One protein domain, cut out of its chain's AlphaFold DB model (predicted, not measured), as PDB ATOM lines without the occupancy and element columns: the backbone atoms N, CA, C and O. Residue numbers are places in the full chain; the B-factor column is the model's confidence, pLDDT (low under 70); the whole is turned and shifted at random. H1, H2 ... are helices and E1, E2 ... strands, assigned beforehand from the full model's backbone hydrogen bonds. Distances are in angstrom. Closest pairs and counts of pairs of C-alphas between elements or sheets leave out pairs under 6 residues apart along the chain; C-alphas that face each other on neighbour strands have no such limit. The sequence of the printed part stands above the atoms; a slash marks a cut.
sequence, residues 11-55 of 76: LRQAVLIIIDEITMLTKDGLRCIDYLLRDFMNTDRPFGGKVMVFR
ATOM      1  N   LEU A  11      25.032 -22.380 -17.447       89.06
ATOM      2  CA  LEU A  11      23.761 -21.782 -17.018       89.06
ATOM      3  C   LEU A  11      23.914 -20.300 -16.646       89.06
ATOM      4  O   LEU A  11      23.036 -19.492 -16.954       89.06
ATOM      5  N   ARG A  12      25.044 -19.912 -16.043       89.31
ATOM      6  CA  ARG A  12      25.350 -18.502 -15.753       89.31
ATOM      7  C   ARG A  12      25.511 -17.675 -17.022       89.31
ATOM      8  O   ARG A  12      25.001 -16.555 -17.067       89.31
ATOM      9  N   GLN A  13      26.162 -18.223 -18.044       90.94
ATOM     10  CA  GLN A  13      26.377 -17.557 -19.333       90.94
ATOM     11  C   GLN A  13      25.131 -17.539 -20.225       90.94
ATOM     12  O   GLN A  13      24.944 -16.597 -20.993       90.94
ATOM     13  N   ALA A  14      24.263 -18.549 -20.126       92.12
ATOM     14  CA  ALA A  14      23.032 -18.610 -20.902       92.12
ATOM     15  C   ALA A  14      22.148 -17.387 -20.621       92.12
ATOM     16  O   ALA A  14      21.972 -16.993 -19.473       92.12
ATOM     17  N   VAL A  15      21.572 -16.779 -21.656       92.06
ATOM     18  CA  VAL A  15      20.601 -15.672 -21.519       92.06
ATOM     19  C   VAL A  15      19.173 -16.164 -21.768       92.06
ATOM     20  O   VAL A  15      18.221 -15.644 -21.188       92.06
ATOM     21  N   LEU A  16      19.046 -17.204 -22.593       93.62
ATOM     22  CA  LEU A  16      17.802 -17.821 -23.030       93.62
ATOM     23  C   LEU A  16      17.835 -19.318 -22.711       93.62
ATOM     24  O   LEU A  16      18.802 -20.000 -23.045       93.62
ATOM     25  N   ILE A  17      16.761 -19.816 -22.103       93.12
ATOM     26  CA  ILE A  17      16.524 -21.237 -21.845       93.12
ATOM     27  C   ILE A  17      15.208 -21.615 -22.524       93.12
ATOM     28  O   ILE A  17      14.175 -20.989 -22.284       93.12
ATOM     29  N   ILE A  18      15.256 -22.636 -23.378       93.00
ATOM     30  CA  ILE A  18      14.083 -23.174 -24.066       93.00
ATOM     31  C   ILE A  18      13.764 -24.529 -23.449       93.00
ATOM     32  O   ILE A  18      14.633 -25.397 -23.402       93.00
ATOM     33  N   ILE A  19      12.529 -24.702 -22.989       91.06
ATOM     34  CA  ILE A  19      12.024 -26.000 -22.554       91.06
ATOM     35  C   ILE A  19      11.002 -26.466 -23.578       91.06
ATOM     36  O   ILE A  19       9.963 -25.828 -23.738       91.06
ATOM     37  N   ASP A  20      11.325 -27.554 -24.269       90.06
ATOM     38  CA  ASP A  20      10.380 -28.275 -25.116       90.06
ATOM     39  C   ASP A  20       9.529 -29.218 -24.258       90.06
ATOM     40  O   ASP A  20      10.003 -29.710 -23.236       90.06
ATOM     41  N   GLU A  21       8.276 -29.435 -24.652       87.31
ATOM     42  CA  GLU A  21       7.302 -30.256 -23.913       87.31
ATOM     43  C   GLU A  21       7.120 -29.835 -22.435       87.31
ATOM     44  O   GLU A  21       7.199 -30.645 -21.511       87.31
ATOM     45  N   ILE A  22       6.813 -28.553 -22.187       87.25
ATOM     46  CA  ILE A  22       6.514 -28.026 -20.833       87.25
ATOM     47  C   ILE A  22       5.416 -28.818 -20.097       87.25
ATOM     48  O   ILE A  22       5.377 -28.801 -18.869       87.25
ATOM     49  N   THR A  23       4.546 -29.535 -20.818       84.19
ATOM     50  CA  THR A  23       3.531 -30.441 -20.253       84.19
ATOM     51  C   THR A  23       4.111 -31.594 -19.447       84.19
ATOM     52  O   THR A  23       3.440 -32.100 -18.549       84.19
ATOM     53  N   MET A  24       5.357 -31.988 -19.710       88.06
ATOM     54  CA  MET A  24       6.053 -32.997 -18.912       88.06
ATOM     55  C   MET A  24       6.575 -32.448 -17.580       88.06
ATOM     56  O   MET A  24       6.946 -33.222 -16.695       88.06
ATOM     57  N   LEU A  25       6.595 -31.125 -17.396       89.31
ATOM     58  CA  LEU A  25       6.997 -30.512 -16.138       89.31
ATOM     59  C   LEU A  25       5.802 -30.320 -15.211       89.31
ATOM     60  O   LEU A  25       4.810 -29.659 -15.522       89.31
ATOM     61  N   THR A  26       5.936 -30.846 -13.998       91.81
ATOM     62  CA  THR A  26       5.005 -30.543 -12.914       91.81
ATOM     63  C   THR A  26       5.217 -29.115 -12.408       91.81
ATOM     64  O   THR A  26       6.278 -28.508 -12.588       91.81
ATOM     65  N   LYS A  27       4.219 -28.577 -11.695       90.94
ATOM     66  CA  LYS A  27       4.338 -27.271 -11.021       90.94
ATOM     67  C   LYS A  27       5.547 -27.223 -10.083       90.94
ATOM     68  O   LYS A  27       6.226 -26.203 -10.021       90.94
ATOM     69  N   ASP A  28       5.823 -28.320  -9.382       94.12
ATOM     70  CA  ASP A  28       6.979 -28.426  -8.493       94.12
ATOM     71  C   ASP A  28       8.291 -28.509  -9.270       94.12
ATOM     72  O   ASP A  28       9.250 -27.846  -8.891       94.12
ATOM     73  N   GLY A  29       8.317 -29.208 -10.409       93.12
ATOM     74  CA  GLY A  29       9.464 -29.197 -11.317       93.12
ATOM     75  C   GLY A  29       9.821 -27.780 -11.772       93.12
ATOM     76  O   GLY A  29      10.979 -27.375 -11.688       93.12
ATOM     77  N   LEU A  30       8.819 -26.983 -12.158       92.88
ATOM     78  CA  LEU A  30       9.033 -25.590 -12.554       92.88
ATOM     79  C   LEU A  30       9.535 -24.715 -11.390       92.88
ATOM     80  O   LEU A  30      10.424 -23.888 -11.591       92.88
ATOM     81  N   ARG A  31       9.016 -24.917 -10.171       94.81
ATOM     82  CA  ARG A  31       9.502 -24.224  -8.961       94.81
ATOM     83  C   ARG A  31      10.943 -24.595  -8.627       94.81
ATOM     84  O   ARG A  31      11.718 -23.718  -8.262       94.81
ATOM     85  N   CYS A  32      11.310 -25.867  -8.767       94.75
ATOM     86  CA  CYS A  32      12.681 -26.320  -8.554       94.75
ATOM     87  C   CYS A  32      13.641 -25.663  -9.550       94.75
ATOM     88  O   CYS A  32      14.707 -25.213  -9.144       94.75
ATOM     89  N   ILE A  33      13.253 -25.549 -10.827       93.44
ATOM     90  CA  ILE A  33      14.050 -24.846 -11.848       93.44
ATOM     91  C   ILE A  33      14.223 -23.368 -11.482       93.44
ATOM     92  O   ILE A  33      15.334 -22.844 -11.535       93.44
ATOM     93  N   ASP A  34      13.143 -22.695 -11.085       94.12
ATOM     94  CA  ASP A  34      13.181 -21.294 -10.661       94.12
ATOM     95  C   ASP A  34      14.104 -21.089  -9.447       94.12
ATOM     96  O   ASP A  34      14.994 -20.242  -9.488       94.12
ATOM     97  N   TYR A  35      13.960 -21.916  -8.408       94.56
ATOM     98  CA  TYR A  35      14.819 -21.883  -7.222       94.56
ATOM     99  C   TYR A  35      16.294 -22.121  -7.569       94.56
ATOM    100  O   TYR A  35      17.159 -21.361  -7.140       94.56
ATOM    101  N   LEU A  36      16.576 -23.131  -8.395       92.00
ATOM    102  CA  LEU A  36      17.923 -23.470  -8.846       92.00
ATOM    103  C   LEU A  36      18.585 -22.293  -9.579       92.00
ATOM    104  O   LEU A  36      19.732 -21.945  -9.303       92.00
ATOM    105  N   LEU A  37      17.867 -21.663 -10.510       93.25
ATOM    106  CA  LEU A  37      18.399 -20.539 -11.277       93.25
ATOM    107  C   LEU A  37      18.587 -19.291 -10.408       93.25
ATOM    108  O   LEU A  37      19.573 -18.579 -10.590       93.25
ATOM    109  N   ARG A  38      17.695 -19.036  -9.446       93.75
ATOM    110  CA  ARG A  38      17.857 -17.947  -8.468       93.75
ATOM    111  C   ARG A  38      19.084 -18.143  -7.586       93.75
ATOM    112  O   ARG A  38      19.860 -17.203  -7.427       93.75
ATOM    113  N   ASP A  39      19.296 -19.360  -7.085       91.56
ATOM    114  CA  ASP A  39      20.465 -19.707  -6.269       91.56
ATOM    115  C   ASP A  39      21.768 -19.578  -7.077       91.56
ATOM    116  O   ASP A  39      22.725 -18.940  -6.636       91.56
ATOM    117  N   PHE A  40      21.798 -20.079  -8.319       88.12
ATOM    118  CA  PHE A  40      22.993 -19.982  -9.163       88.12
ATOM    119  C   PHE A  40      23.347 -18.569  -9.605       88.12
ATOM    120  O   PHE A  40      24.536 -18.255  -9.742       88.12
ATOM    121  N   MET A  41      22.333 -17.743  -9.854       90.19
ATOM    122  CA  MET A  41      22.492 -16.357 -10.287       90.19
ATOM    123  C   MET A  41      22.584 -15.380  -9.110       90.19
ATOM    124  O   MET A  41      22.829 -14.196  -9.338       90.19
ATOM    125  N   ASN A  42      22.409 -15.866  -7.876       91.19
ATOM    126  CA  ASN A  42      22.388 -15.075  -6.648       91.19
ATOM    127  C   ASN A  42      21.452 -13.856  -6.764       91.19
ATOM    128  O   ASN A  42      21.841 -12.714  -6.512       91.19
ATOM    129  N   THR A  43      20.225 -14.091  -7.238       92.00
ATOM    130  CA  THR A  43      19.219 -13.046  -7.457       92.00
ATOM    131  C   THR A  43      17.813 -13.561  -7.179       92.00
ATOM    132  O   THR A  43      17.479 -14.688  -7.524       92.00
ATOM    133  N   ASP A  44      16.956 -12.694  -6.638       92.88
ATOM    134  CA  ASP A  44      15.544 -13.007  -6.379       92.88
ATOM    135  C   ASP A  44      14.645 -12.849  -7.613       92.88
ATOM    136  O   ASP A  44      13.432 -13.068  -7.551       92.88
ATOM    137  N   ARG A  45      15.221 -12.450  -8.755       94.44
ATOM    138  CA  ARG A  45      14.474 -12.342 -10.012       94.44
ATOM    139  C   ARG A  45      13.984 -13.728 -10.446       94.44
ATOM    140  O   ARG A  45      14.765 -14.678 -10.374       94.44
ATOM    141  N   PRO A  46      12.752 -13.847 -10.975       93.06
ATOM    142  CA  PRO A  46      12.267 -15.098 -11.547       93.06
ATOM    143  C   PRO A  46      13.288 -15.707 -12.511       93.06
ATOM    144  O   PRO A  46      13.884 -14.998 -13.325       93.06
ATOM    145  N   PHE A  47      13.510 -17.012 -12.374       93.50
ATOM    146  CA  PHE A  47      14.452 -17.817 -13.144       93.50
ATOM    147  C   PHE A  47      15.875 -17.245 -13.173       93.50
ATOM    148  O   PHE A  47      16.565 -17.337 -14.185       93.50
ATOM    149  N   GLY A  48      16.320 -16.591 -12.095       93.00
ATOM    150  CA  GLY A  48      17.649 -15.980 -12.038       93.00
ATOM    151  C   GLY A  48      17.838 -14.819 -13.028       93.00
ATOM    152  O   GLY A  48      18.966 -14.489 -13.392       93.00
ATOM    153  N   GLY A  49      16.740 -14.228 -13.517       93.69
ATOM    154  CA  GLY A  49      16.752 -13.190 -14.549       93.69
ATOM    155  C   GLY A  49      16.983 -13.709 -15.973       93.69
ATOM    156  O   GLY A  49      17.277 -12.907 -16.860       93.69
ATOM    157  N   LYS A  50      16.874 -15.023 -16.201       93.12
ATOM    158  CA  LYS A  50      16.970 -15.633 -17.532       93.12
ATOM    159  C   LYS A  50      15.653 -15.511 -18.294       93.12
ATOM    160  O   LYS A  50      14.574 -15.520 -17.705       93.12
ATOM    161  N   VAL A  51      15.741 -15.432 -19.620       94.50
ATOM    162  CA  VAL A  51      14.565 -15.518 -20.493       94.50
ATOM    163  C   VAL A  51      14.184 -16.988 -20.636       94.50
ATOM    164  O   VAL A  51      14.995 -17.796 -21.084       94.50
ATOM    165  N   MET A  52      12.951 -17.326 -20.268       93.81
ATOM    166  CA  MET A  52      12.394 -18.672 -20.408       93.81
ATOM    167  C   MET A  52      11.436 -18.706 -21.599       93.81
ATOM    168  O   MET A  52      10.503 -17.906 -21.661       93.81
ATOM    169  N   VAL A  53      11.637 -19.644 -22.522       92.38
ATOM    170  CA  VAL A  53      10.690 -19.940 -23.604       92.38
ATOM    171  C   VAL A  53      10.174 -21.354 -23.409       92.38
ATOM    172  O   VAL A  53      10.932 -22.320 -23.457       92.38
ATOM    173  N   PHE A  54       8.871 -21.469 -23.190       90.81
ATOM    174  CA  PHE A  54       8.198 -22.753 -23.075       90.81
ATOM    175  C   PHE A  54       7.585 -23.106 -24.419       90.81
ATOM    176  O   PHE A  54       6.766 -22.359 -24.958       90.81
ATOM    177  N   ARG A  55       7.993 -24.248 -24.954       87.50
ATOM    178  CA  ARG A  55       7.332 -24.895 -26.070       87.50
ATOM    179  C   ARG A  55       6.569 -26.083 -25.517       87.50
ATOM    180  O   ARG A  55       7.001 -26.768 -24.595       87.50
TER     181      ARG A  55
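AT A GLANCE: This is residues 11 to 55 of the 76 residues of the protein "ATP-dependent DNA helicase" of Araneus ventricosus (UniProt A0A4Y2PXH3). A small open frame: two short parallel strands, E1 and E2, lie side by side along one side, and the long helix H1 runs back along the other, across a gap. At one end the short helix H2 packs on H1 and leads into E2; at the other, residues 20 to 26 link E1 to H1. The printed part has 45 residues, with two named helices and two named strands in the order E1, H1, H2, E2; the class is mixed, helices and strands. It is compact, with a radius of gyration of the C-alphas of 10.2 A and spans of 28 by 19 by 13 A.

HOW THE PARTS SIT: E1, residues 16 to 19, and E2, residues 51 to 54, are parallel neighbours, with 19 degrees between their directions. C-alphas 16 and 51 face each other at 4.7 A. N 17 and O 51, and N 53 and O 17, are within hydrogen-bond range, each at 2.9 A. H1, residues 27 to 41, and H2, residues 46 to 49, touch; their closest C-alphas, those of Arg 38 and Gly 48, are 4.1 A apart. E1 and H2 are apart, and so are H1 and E2. E1, H1, H2 and E2 form a strand-helix-strand unit, two parallel neighbour strands with helices between them along the chain, and its crossover is right-handed. In H1 every O i to N i+4 pair is within hydrogen-bond range; H2 is too short for such a pair, and its one O i to N i+3 pair is within range.

IN THESE COORDINATES: E1 begins at C-alpha 16 (17.802, -17.821, -23.030) and E2 ends at C-alpha 54 (8.198, -22.753, -23.075); each is 10.0 A long from first to last C-alpha. H1 begins at C-alpha 27 (4.338, -27.271, -11.021) and is 21.2 A long; H2 is 5.7 A long.

THE WHOLE: The two C-alphas farthest apart, those of Thr 23 and Asn 42, are 27.9 A apart. Residues 24 to 29, of which 27 to 29 belong to H1, stand free. The printed part has no cut. The links H1 to H2 and H2 to E2 are tight, and E1 to H1 is short. The mean pLDDT of the printed part is 91.8, and no printed residue is under 70.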